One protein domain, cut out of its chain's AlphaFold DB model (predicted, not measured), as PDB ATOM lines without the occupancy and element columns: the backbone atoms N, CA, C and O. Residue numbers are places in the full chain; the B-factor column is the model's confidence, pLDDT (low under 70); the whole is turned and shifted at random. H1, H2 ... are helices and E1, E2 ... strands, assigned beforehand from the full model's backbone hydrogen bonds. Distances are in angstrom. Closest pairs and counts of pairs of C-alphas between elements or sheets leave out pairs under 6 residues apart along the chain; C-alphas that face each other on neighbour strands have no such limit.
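This is residues 238 to 319 of the 523 residues of the protein "CHAT domain-containing protein" of Myxococcus xanthus (UniProt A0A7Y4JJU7). A single twisted sheet of five strands forms a wall, with one short helix, H1, over one of its faces and no named helix over the other. Much of two long stretches with no named element, residues 268 to 282 and 300 to 315, lies on the helix's side of the wall. The 82 printed residues hold five named strands and one named helix, in the order E1 E2 E3 H1 E4 E5; the sheet is mixed, in the order E3 E2 E1 E4 E5. The class is mostly strand, with under half of the residues in named elements. The whole is compact, with a radius of gyration of the C-alphas of 11.9 A, and elongated, spanning 34 by 21 by 19 A.

Begin at E1, residues 241 to 247, an inner strand; E2, residues 250 to 256, is its antiparallel neighbour at 174 degrees, with N 243 and O 254 2.7 A apart. Go on to E3, residues 262 to 267, an edge strand antiparallel to E2 at 171 degrees, with N 253 and O 265 at 2.8 A. E1 E2 E3 are a meander, each strand the antiparallel neighbour of the one before, and form two hairpins, E1 with E2 and E2 with E3. H1, residues 283 to 289, is on the sheet at a height over the sheet of 8.7 A. It lies over E2, only just over that strand alone, since 4 of its 7 C-alphas fall on E2 and 2 on E1. It runs along the strands, at 22 degrees to E2 on the local plane. Its closest C-alphas to E3 are those of Val 285 and Leu 263, 6.3 A apart. In H1 every O i to N i+4 pair is within hydrogen-bond range. Next look at E4, residues 295 to 299, parallel to E1 at 20 degrees, with N 242 and O 296 at 2.8 A. E3, H1 and E4 make a split strand-helix-strand unit, two strands running the same way with E2 and E1 between them, and its crossover is right-handed. E5, residues 316 to 318, is the other edge strand, parallel to E4 at 28 degrees, with N 297 and O 317 at 2.8 A. E3 and E5 are apart.

Find C-alpha 241 at (186.243, 174.629, 158.552); from there E1 runs 20.2 A to Asp 247. E2 measures 20.7 A, E3 17.0 A, H1 9.8 A and E4 12.0 A. E5 measures 7.1 A and ends at C-alpha 318, (177.042, 170.345, 158.158).

The two C-alphas farthest apart are those of Glu 259 and Ala 272, at 35.4 A. The printed part has no cut. The links E3 to H1, 15 residues, and E4 to E5, 16 residues, are long. No printed residue is under 70 in pLDDT.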
ATOM      1  N   GLU A 238     187.510 180.799 161.979       92.75
ATOM      2  CA  GLU A 238     188.946 181.079 161.920       92.75
ATOM      3  C   GLU A 238     189.796 179.816 161.752       92.75
ATOM      4  O   GLU A 238     190.947 179.915 161.324       92.75
ATOM      5  N   ARG A 239     189.244 178.644 162.097       96.50
ATOM      6  CA  ARG A 239     189.914 177.336 162.133       96.50
ATOM      7  C   ARG A 239     188.903 176.223 161.886       96.50
ATOM      8  O   ARG A 239     187.713 176.421 162.111       96.50
ATOM      9  N   CYS A 240     189.400 175.055 161.494       97.38
ATOM     10  CA  CYS A 240     188.636 173.809 161.408       97.38
ATOM     11  C   CYS A 240     187.312 173.911 160.651       97.38
ATOM     12  O   CYS A 240     186.262 173.475 161.119       97.38
ATOM     13  N   VAL A 241     187.386 174.470 159.449       97.50
ATOM     14  CA  VAL A 241     186.243 174.629 158.552       97.50
ATOM     15  C   VAL A 241     186.599 174.132 157.163       97.50
ATOM     16  O   VAL A 241     187.741 174.270 156.721       97.50
ATOM     17  N   LEU A 242     185.610 173.568 156.481       98.06
ATOM     18  CA  LEU A 242     185.678 173.099 155.108       98.06
ATOM     19  C   LEU A 242     184.507 173.694 154.313       98.06
ATOM     20  O   LEU A 242     183.352 173.363 154.559       98.06
ATOM     21  N   GLY A 243     184.807 174.557 153.350       97.31
ATOM     22  CA  GLY A 243     183.875 175.038 152.335       97.31
ATOM     23  C   GLY A 243     183.927 174.160 151.086       97.31
ATOM     24  O   GLY A 243     185.019 173.903 150.572       97.31
ATOM     25  N   VAL A 244     182.773 173.709 150.587       96.75
ATOM     26  CA  VAL A 244     182.681 172.905 149.353       96.75
ATOM     27  C   VAL A 244     181.514 173.367 148.488       96.75
ATOM     28  O   VAL A 244     180.360 173.366 148.919       96.75
ATOM     29  N   THR A 245     181.800 173.714 147.234       94.75
ATOM     30  CA  THR A 245     180.772 174.017 146.232       94.75
ATOM     31  C   THR A 245     181.054 173.266 144.942       94.75
ATOM     32  O   THR A 245     182.203 173.104 144.526       94.75
ATOM     33  N   VAL A 246     179.978 172.825 144.299       93.38
ATOM     34  CA  VAL A 246     179.990 172.191 142.984       93.38
ATOM     35  C   VAL A 246     178.940 172.876 142.126       93.38
ATOM     36  O   VAL A 246     177.831 173.125 142.590       93.38
ATOM     37  N   ASP A 247     179.298 173.181 140.887       91.94
ATOM     38  CA  ASP A 247     178.420 173.838 139.924       91.94
ATOM     39  C   ASP A 247     178.719 173.309 138.523       91.94
ATOM     40  O   ASP A 247     179.627 173.776 137.822       91.94
ATOM     41  N   ASP A 248     177.957 172.278 138.161       90.12
ATOM     42  CA  ASP A 248     178.141 171.474 136.957       90.12
ATOM     43  C   ASP A 248     179.590 170.942 136.867       90.12
ATOM     44  O   ASP A 248     179.995 170.131 137.706       90.12
ATOM     45  N   GLU A 249     180.399 171.395 135.910       91.69
ATOM     46  CA  GLU A 249     181.771 170.926 135.681       91.69
ATOM     47  C   GLU A 249     182.800 171.444 136.702       91.69
ATOM     48  O   GLU A 249     183.922 170.941 136.762       91.69
ATOM     49  N   ARG A 250     182.431 172.444 137.518       93.56
ATOM     50  CA  ARG A 250     183.360 173.125 138.431       93.56
ATOM     51  C   ARG A 250     183.212 172.659 139.871       93.56
ATOM     52  O   ARG A 250     182.113 172.376 140.354       93.56
ATOM     53  N   THR A 251     184.335 172.616 140.572       95.56
ATOM     54  CA  THR A 251     184.428 172.327 142.004       95.56
ATOM     55  C   THR A 251     185.343 173.338 142.652       95.56
ATOM     56  O   THR A 251     186.427 173.613 142.143       95.56
ATOM     57  N   PHE A 252     184.952 173.826 143.822       97.69
ATOM     58  CA  PHE A 252     185.866 174.529 144.702       97.69
ATOM     59  C   PHE A 252     185.777 173.979 146.121       97.69
ATOM     60  O   PHE A 252     184.692 173.844 146.690       97.69
ATOM     61  N   VAL A 253     186.949 173.672 146.670       98.00
ATOM     62  CA  VAL A 253     187.172 173.253 148.046       98.00
ATOM     63  C   VAL A 253     188.106 174.259 148.693       98.00
ATOM     64  O   VAL A 253     189.166 174.566 148.151       98.00
ATOM     65  N   VAL A 254     187.748 174.732 149.879       98.31
ATOM     66  CA  VAL A 254     188.607 175.579 150.708       98.31
ATOM     67  C   VAL A 254     188.513 175.131 152.152       98.31
ATOM     68  O   VAL A 254     187.436 174.801 152.631       98.31
ATOM     69  N   ALA A 255     189.629 175.111 152.864       98.25
ATOM     70  CA  ALA A 255     189.660 174.726 154.262       98.25
ATOM     71  C   ALA A 255     190.542 175.660 155.082       98.25
ATOM     72  O   ALA A 255     191.528 176.194 154.572       98.25
ATOM     73  N   ARG A 256     190.215 175.788 156.369       98.19
ATOM     74  CA  ARG A 256     191.168 176.206 157.399       98.19
ATOM     75  C   ARG A 256     191.421 175.045 158.341       98.19
ATOM     76  O   ARG A 256     190.471 174.449 158.842       98.19
ATOM     77  N   ASP A 257     192.688 174.737 158.580       97.81
ATOM     78  CA  ASP A 257     193.087 173.684 159.515       97.81
ATOM     79  C   ASP A 257     193.040 174.146 160.987       97.81
ATOM     80  O   ASP A 257     192.493 175.207 161.311       97.81
ATOM     81  N   ALA A 258     193.585 173.326 161.891       97.62
ATOM     82  CA  ALA A 258     193.623 173.592 163.329       97.62
ATOM     83  C   ALA A 258     194.528 174.777 163.711       97.62
ATOM     84  O   ALA A 258     194.322 175.401 164.756       97.62
ATOM     85  N   GLU A 259     195.485 175.134 162.854       97.44
ATOM     86  CA  GLU A 259     196.362 176.294 163.017       97.44
ATOM     87  C   GLU A 259     195.810 177.545 162.311       97.44
ATOM     88  O   GLU A 259     196.383 178.628 162.430       97.44
ATOM     89  N   GLY A 260     194.690 177.416 161.593       96.81
ATOM     90  CA  GLY A 260     194.071 178.491 160.816       96.81
ATOM     91  C   GLY A 260     194.701 178.709 159.438       96.81
ATOM     92  O   GLY A 260     194.405 179.712 158.785       96.81
ATOM     93  N   ARG A 261     195.560 177.794 158.967       97.50
ATOM     94  CA  ARG A 261     196.165 177.881 157.631       97.50
ATOM     95  C   ARG A 261     195.131 177.543 156.569       97.50
ATOM     96  O   ARG A 261     194.377 176.585 156.716       97.50
ATOM     97  N   LEU A 262     195.129 178.319 155.488       97.81
ATOM     98  CA  LEU A 262     194.239 178.110 154.350       97.81
ATOM     99  C   LEU A 262     194.813 177.074 153.385       97.81
ATOM    100  O   LEU A 262     195.971 177.160 152.975       97.81
ATOM    101  N   LEU A 263     193.967 176.132 152.981       97.38
ATOM    102  CA  LEU A 263     194.214 175.196 151.892       97.38
ATOM    103  C   LEU A 263     193.052 175.287 150.910       97.38
ATOM    104  O   LEU A 263     191.922 175.558 151.310       97.38
ATOM    105  N   GLY A 264     193.310 175.051 149.629       96.06
ATOM    106  CA  GLY A 264     192.258 175.107 148.629       96.06
ATOM    107  C   GLY A 264     192.555 174.264 147.408       96.06
ATOM    108  O   GLY A 264     193.700 173.898 147.141       96.06
ATOM    109  N   HIS A 265     191.494 173.946 146.686       96.50
ATOM    110  CA  HIS A 265     191.537 173.210 145.440       96.50
ATOM    111  C   HIS A 265     190.373 173.645 144.563       96.50
ATOM    112  O   HIS A 265     189.228 173.679 145.011       96.50
ATOM    113  N   HIS A 266     190.676 173.973 143.315       96.50
ATOM    114  CA  HIS A 266     189.694 174.297 142.298       96.50
ATOM    115  C   HIS A 266     189.881 173.332 141.130       96.50
ATOM    116  O   HIS A 266     191.006 173.135 140.669       96.50
ATOM    117  N   ASP A 267     188.783 172.744 140.671       93.75
ATOM    118  CA  ASP A 267     188.756 171.784 139.572       93.75
ATOM    119  C   ASP A 267     187.684 172.175 138.549       93.75
ATOM    120  O   ASP A 267     186.616 172.674 138.900       93.75
ATOM    121  N   THR A 268     187.995 171.947 137.277       92.31
ATOM    122  CA  THR A 268     187.126 172.204 136.115       92.31
ATOM    123  C   THR A 268     187.030 170.991 135.185       92.31
ATOM    124  O   THR A 268     186.431 171.077 134.118       92.31
ATOM    125  N   GLY A 269     187.656 169.869 135.557       88.31
ATOM    126  CA  GLY A 269     187.826 168.692 134.709       88.31
ATOM    127  C   GLY A 269     186.701 167.664 134.801       88.31
ATOM    128  O   GLY A 269     186.842 166.578 134.239       88.31
ATOM    129  N   ARG A 270     185.601 167.946 135.509       90.56
ATOM    130  CA  ARG A 270     184.497 166.991 135.653       90.56
ATOM    131  C   ARG A 270     183.792 166.776 134.307       90.56
ATOM    132  O   ARG A 270     183.366 167.728 133.664       90.56
ATOM    133  N   THR A 271     183.615 165.511 133.928       89.25
ATOM    134  CA  THR A 271     182.988 165.093 132.658       89.25
ATOM    135  C   THR A 271     181.658 164.358 132.821       89.25
ATOM    136  O   THR A 271     180.979 164.112 131.830       89.25
ATOM    137  N   ALA A 272     181.267 164.023 134.052       88.75
ATOM    138  CA  ALA A 272     179.966 163.442 134.375       88.75
ATOM    139  C   ALA A 272     179.332 164.169 135.573       88.75
ATOM    140  O   ALA A 272     180.073 164.680 136.416       88.75
ATOM    141  N   PRO A 273     177.993 164.233 135.683       87.56
ATOM    142  CA  PRO A 273     177.319 164.820 136.841       87.56
ATOM    143  C   PRO A 273     177.778 164.218 138.178       87.56
ATOM    144  O   PRO A 273     178.267 163.093 138.243       87.56
ATOM    145  N   LEU A 274     177.609 164.968 139.271       86.69
ATOM    146  CA  LEU A 274     178.024 164.520 140.602       86.69
ATOM    147  C   LEU A 274     177.144 163.360 141.113       86.69
ATOM    148  O   LEU A 274     176.071 163.582 141.683       86.69
ATOM    149  N   GLU A 275     177.623 162.125 140.956       83.62
ATOM    150  CA  GLU A 275     176.964 160.919 141.479       83.62
ATOM    151  C   GLU A 275     177.208 160.719 142.980       83.62
ATOM    152  O   GLU A 275     176.270 160.403 143.711       83.62
ATOM    153  N   GLY A 276     178.418 161.016 143.461       85.69
ATOM    154  CA  GLY A 276     178.859 160.868 144.853       85.69
ATOM    155  C   GLY A 276     179.768 162.020 145.305       85.69
ATOM    156  O   GLY A 276     180.000 162.958 144.547       85.69
ATOM    157  N   VAL A 277     180.257 161.993 146.545       90.06
ATOM    158  CA  VAL A 277     181.219 163.001 147.069       90.06
ATOM    159  C   VAL A 277     182.618 162.426 147.285       90.06
ATOM    160  O   VAL A 277     183.523 163.118 147.752       90.06
ATOM    161  N   GLU A 278     182.805 161.158 146.942       86.62
ATOM    162  CA  GLU A 278     184.067 160.449 147.020       86.62
ATOM    163  C   GLU A 278     185.118 161.159 146.161       86.62
ATOM    164  O   GLU A 278     184.897 161.480 144.995       86.62
ATOM    165  N   GLY A 279     186.277 161.441 146.757       87.56
ATOM    166  CA  GLY A 279     187.368 162.141 146.077       87.56
ATOM    167  C   GLY A 279     187.143 163.642 145.864       87.56
ATOM    168  O   GLY A 279     188.056 164.311 145.387       87.56
ATOM    169  N   LEU A 280     185.989 164.194 146.261       93.38
ATOM    170  CA  LEU A 280     185.701 165.621 146.102       93.38
ATOM    171  C   LEU A 280     186.633 166.496 146.953       93.38
ATOM    172  O   LEU A 280     187.028 167.575 146.523       93.38
ATOM    173  N   VAL A 281     187.006 166.024 148.148       95.75
ATOM    174  CA  VAL A 281     187.987 166.680 149.023       95.75
ATOM    175  C   VAL A 281     189.372 166.073 148.766       95.75
ATOM    176  O   VAL A 281     189.571 164.887 149.035       95.75
ATOM    177  N   PRO A 282     190.367 166.853 148.302       95.38
ATOM    178  CA  PRO A 282     191.699 166.320 148.032       95.38
ATOM    179  C   PRO A 282     192.397 165.791 149.286       95.38
ATOM    180  O   PRO A 282     192.306 166.381 150.366       95.38
ATOM    181  N   GLY A 283     193.214 164.746 149.128       95.56
ATOM    182  CA  GLY A 283     193.917 164.102 150.244       95.56
ATOM    183  C   GLY A 283     194.799 165.044 151.077       95.56
ATOM    184  O   GLY A 283     194.926 164.855 152.286       95.56
ATOM    185  N   ALA A 284     195.362 166.096 150.470       95.88
ATOM    186  CA  ALA A 284     196.125 167.121 151.189       95.88
ATOM    187  C   ALA A 284     195.246 167.933 152.159       95.88
ATOM    188  O   ALA A 284     195.646 168.165 153.301       95.88
ATOM    189  N   VAL A 285     194.034 168.301 151.731       97.00
ATOM    190  CA  VAL A 285     193.044 168.997 152.566       97.00
ATOM    191  C   VAL A 285     192.568 168.072 153.687       97.00
ATOM    192  O   VAL A 285     192.590 168.461 154.853       97.00
ATOM    193  N   MET A 286     192.241 166.814 153.366       96.00
ATOM    194  CA  MET A 286     191.838 165.818 154.371       96.00
ATOM    195  C   MET A 286     192.921 165.610 155.436       96.00
ATOM    196  O   MET A 286     192.623 165.562 156.627       96.00
ATOM    197  N   LYS A 287     194.192 165.512 155.024       96.44
ATOM    198  CA  LYS A 287     195.326 165.349 155.943       96.44
ATOM    199  C   LYS A 287     195.452 166.530 156.905       96.44
ATOM    200  O   LYS A 287     195.711 166.294 158.081       96.44
ATOM    201  N   ALA A 288     195.269 167.760 156.426       96.75
ATOM    202  CA  ALA A 288     195.334 168.956 157.265       96.75
ATOM    203  C   ALA A 288     194.181 169.006 158.285       96.75
ATOM    204  O   ALA A 288     194.394 169.312 159.455       96.75
ATOM    205  N   LEU A 289     192.973 168.617 157.868       97.75
ATOM    206  CA  LEU A 289     191.784 168.618 158.723       97.75
ATOM    207  C   LEU A 289     191.802 167.554 159.830       97.75
ATOM    208  O   LEU A 289     191.078 167.701 160.808       97.75
ATOM    209  N   ARG A 290     192.637 166.511 159.747       96.50
ATOM    210  CA  ARG A 290     192.726 165.482 160.806       96.50
ATOM    211  C   ARG A 290     193.201 166.010 162.162       96.50
ATOM    212  O   ARG A 290     192.928 165.373 163.172       96.50
ATOM    213  N   ALA A 291     193.908 167.140 162.196       96.19
ATOM    214  CA  ALA A 291     194.322 167.775 163.449       96.19
ATOM    215  C   ALA A 291     193.161 168.492 164.167       96.19
ATOM    216  O   ALA A 291     193.291 168.866 165.331       96.19
ATOM    217  N   CYS A 292     192.028 168.692 163.489       97.94
ATOM    218  CA  CYS A 292     190.880 169.377 164.056       97.94
ATOM    219  C   CYS A 292     190.098 168.487 165.030       97.94
ATOM    220  O   CYS A 292     189.756 167.354 164.680       97.94
ATOM    221  N   PRO A 293     189.724 169.004 166.219       96.19
ATOM    222  CA  PRO A 293     188.836 168.291 167.139       96.19
ATOM    223  C   PRO A 293     187.483 167.949 166.506       96.19
ATOM    224  O   PRO A 293     186.952 166.860 166.733       96.19
ATOM    225  N   SER A 294     186.962 168.880 165.704       96.88
ATOM    226  CA  SER A 294     185.792 168.745 164.841       96.88
ATOM    227  C   SER A 294     185.905 169.716 163.666       96.88
ATOM    228  O   SER A 294     186.554 170.752 163.806       96.88
ATOM    229  N   VAL A 295     185.283 169.400 162.532       97.81
ATOM    230  CA  VAL A 295     185.286 170.230 161.318       97.81
ATOM    231  C   VAL A 295     183.876 170.716 160.993       97.81
ATOM    232  O   VAL A 295     182.969 169.905 160.800       97.81
ATOM    233  N   ASP A 296     183.723 172.031 160.871       95.88
ATOM    234  CA  ASP A 296     182.509 172.674 160.372       95.88
ATOM    235  C   ASP A 296     182.477 172.603 158.839       95.88
ATOM    236  O   ASP A 296     183.381 173.106 158.171       95.88
ATOM    237  N   ILE A 297     181.441 171.994 158.256       96.06
ATOM    238  CA  ILE A 297     181.291 171.908 156.799       96.06
ATOM    239  C   ILE A 297     180.275 172.937 156.306       96.06
ATOM    240  O   ILE A 297     179.079 172.824 156.577       96.06
ATOM    241  N   LEU A 298     180.755 173.889 155.507       94.81
ATOM    242  CA  LEU A 298     179.959 174.844 154.740       94.81
ATOM    243  C   LEU A 298     179.818 174.315 153.306       94.81
ATOM    244  O   LEU A 298     180.622 174.615 152.424       94.81
ATOM    245  N   ALA A 299     178.826 173.457 153.083       92.06
ATOM    246  CA  ALA A 299     178.548 172.873 151.773       92.06
ATOM    247  C   ALA A 299     177.262 173.439 151.177       92.06
ATOM    248  O   ALA A 299     176.393 173.917 151.897       92.06
ATOM    249  N   ARG A 300     177.133 173.336 149.853       87.75
ATOM    250  CA  ARG A 300     175.970 173.813 149.086       87.75
ATOM    251  C   ARG A 300     175.402 172.668 148.241       87.75
ATOM    252  O   ARG A 300     176.133 171.697 148.016       87.75
ATOM    253  N   PRO A 301     174.146 172.724 147.755       82.44
ATOM    254  CA  PRO A 301     173.676 171.775 146.752       82.44
ATOM    255  C   PRO A 301     174.653 171.716 145.569       82.44
ATOM    256  O   PRO A 301     175.156 172.763 145.159       82.44
ATOM    257  N   PRO A 302     174.925 170.530 145.001       84.06
ATOM    258  CA  PRO A 302     174.374 169.217 145.359       84.06
ATOM    259  C   PRO A 302     175.169 168.447 146.439       84.06
ATOM    260  O   PRO A 302     174.892 167.270 146.655       84.06
ATOM    261  N   VAL A 303     176.174 169.055 147.078       89.88
ATOM    262  CA  VAL A 303     177.075 168.398 148.049       89.88
ATOM    263  C   VAL A 303     176.439 168.291 149.435       89.88
ATOM    264  O   VAL A 303     176.567 167.268 150.103       89.88
ATOM    265  N   GLN A 304     175.752 169.343 149.876       88.44
ATOM    266  CA  GLN A 304     175.125 169.385 151.192       88.44
ATOM    267  C   GLN A 304     174.096 168.265 151.376       88.44
ATOM    268  O   GLN A 304     173.228 168.054 150.531       88.44
ATOM    269  N   GLY A 305     174.168 167.583 152.520       87.12
ATOM    270  CA  GLY A 305     173.296 166.450 152.835       87.12
ATOM    271  C   GLY A 305     173.763 165.114 152.255       87.12
ATOM    272  O   GLY A 305     173.052 164.121 152.378       87.12
ATOM    273  N   ARG A 306     174.967 165.046 151.670       89.00
ATOM    274  CA  ARG A 306     175.598 163.779 151.272       89.00
ATOM    275  C   ARG A 306     176.540 163.254 152.355       89.00
ATOM    276  O   ARG A 306     177.267 164.021 152.987       89.00
ATOM    277  N   ALA A 307     176.545 161.946 152.580       90.75
ATOM    278  CA  ALA A 307     177.538 161.297 153.434       90.75
ATOM    279  C   ALA A 307     178.861 161.083 152.694       90.75
ATOM    280  O   ALA A 307     178.907 161.154 151.473       90.75
ATOM    281  N   GLY A 308     179.936 160.819 153.440       90.62
ATOM    282  CA  GLY A 308     181.234 160.446 152.863       90.62
ATOM    283  C   GLY A 308     182.157 161.606 152.478       90.62
ATOM    284  O   GLY A 308     183.269 161.354 152.023       90.62
ATOM    285  N   LEU A 309     181.755 162.866 152.699       93.56
ATOM    286  CA  LEU A 309     182.597 164.028 152.378       93.56
ATOM    287  C   LEU A 309     183.896 164.054 153.204       93.56
ATOM    288  O   LEU A 309     184.962 164.393 152.693       93.56
ATOM    289  N   LEU A 310     183.804 163.660 154.478       95.38
ATOM    290  CA  LEU A 310     184.942 163.397 155.354       95.38
ATOM    291  C   LEU A 310     184.829 161.989 155.960       95.38
ATOM    292  O   LEU A 310     183.719 161.508 156.214       95.38
ATOM    293  N   PRO A 311     185.966 161.316 156.206       93.50
ATOM    294  CA  PRO A 311     186.002 159.950 156.695       93.50
ATOM    295  C   PRO A 311     185.477 159.844 158.129       93.50
ATOM    296  O   PRO A 311     185.405 160.815 158.883       93.50
ATOM    297  N   SER A 312     185.107 158.621 158.503       92.12
ATOM    298  CA  SER A 312     184.467 158.308 159.786       92.12
ATOM    299  C   SER A 312     185.323 158.581 161.029       92.12
ATOM    300  O   SER A 312     184.780 158.563 162.134       92.12
ATOM    301  N   ASP A 313     186.636 158.771 160.878       93.75
ATOM    302  CA  ASP A 313     187.606 159.070 161.941       93.75
ATOM    303  C   ASP A 313     187.711 160.571 162.244       93.75
ATOM    304  O   ASP A 313     188.237 160.951 163.288       93.75
ATOM    305  N   ILE A 314     187.168 161.430 161.378       97.06
ATOM    306  CA  ILE A 314     187.065 162.870 161.613       97.06
ATOM    307  C   ILE A 314     185.681 163.170 162.199       97.06
ATOM    308  O   ILE A 314     184.664 162.657 161.735       97.06
ATOM    309  N   ALA A 315     185.632 164.006 163.237       97.94
ATOM    310  CA  ALA A 315     184.372 164.554 163.732       97.94
ATOM    311  C   ALA A 315     183.977 165.738 162.855       97.94
ATOM    312  O   ALA A 315     184.787 166.637 162.645       97.94
ATOM    313  N   TRP A 316     182.755 165.750 162.333       97.00
ATOM    314  CA  TRP A 316     182.294 166.825 161.459       97.00
ATOM    315  C   TRP A 316     180.772 166.962 161.465       97.00
ATOM    316  O   TRP A 316     180.057 166.010 161.795       97.00
ATOM    317  N   SER A 317     180.296 168.147 161.089       95.62
ATOM    318  CA  SER A 317     178.877 168.466 160.911       95.62
ATOM    319  C   SER A 317     178.667 169.412 159.729       95.62
ATOM    320  O   SER A 317     179.541 170.209 159.383       95.62
ATOM    321  N   TYR A 318     177.503 169.320 159.088       94.25
ATOM    322  CA  TYR A 318     177.042 170.345 158.158       94.25
ATOM    323  C   TYR A 318     176.559 171.552 158.953       94.25
ATOM    324  O   TYR A 318     175.602 171.439 159.719       94.25
ATOM    325  N   ARG A 319     177.183 172.706 158.737       91.44
ATOM    326  CA  ARG A 319     176.749 173.970 159.329       91.44
ATOM    327  C   ARG A 319     175.768 174.636 158.383       91.44
ATOM    328  O   ARG A 319     176.133 175.031 157.280       91.44
TER     329      ARG A 319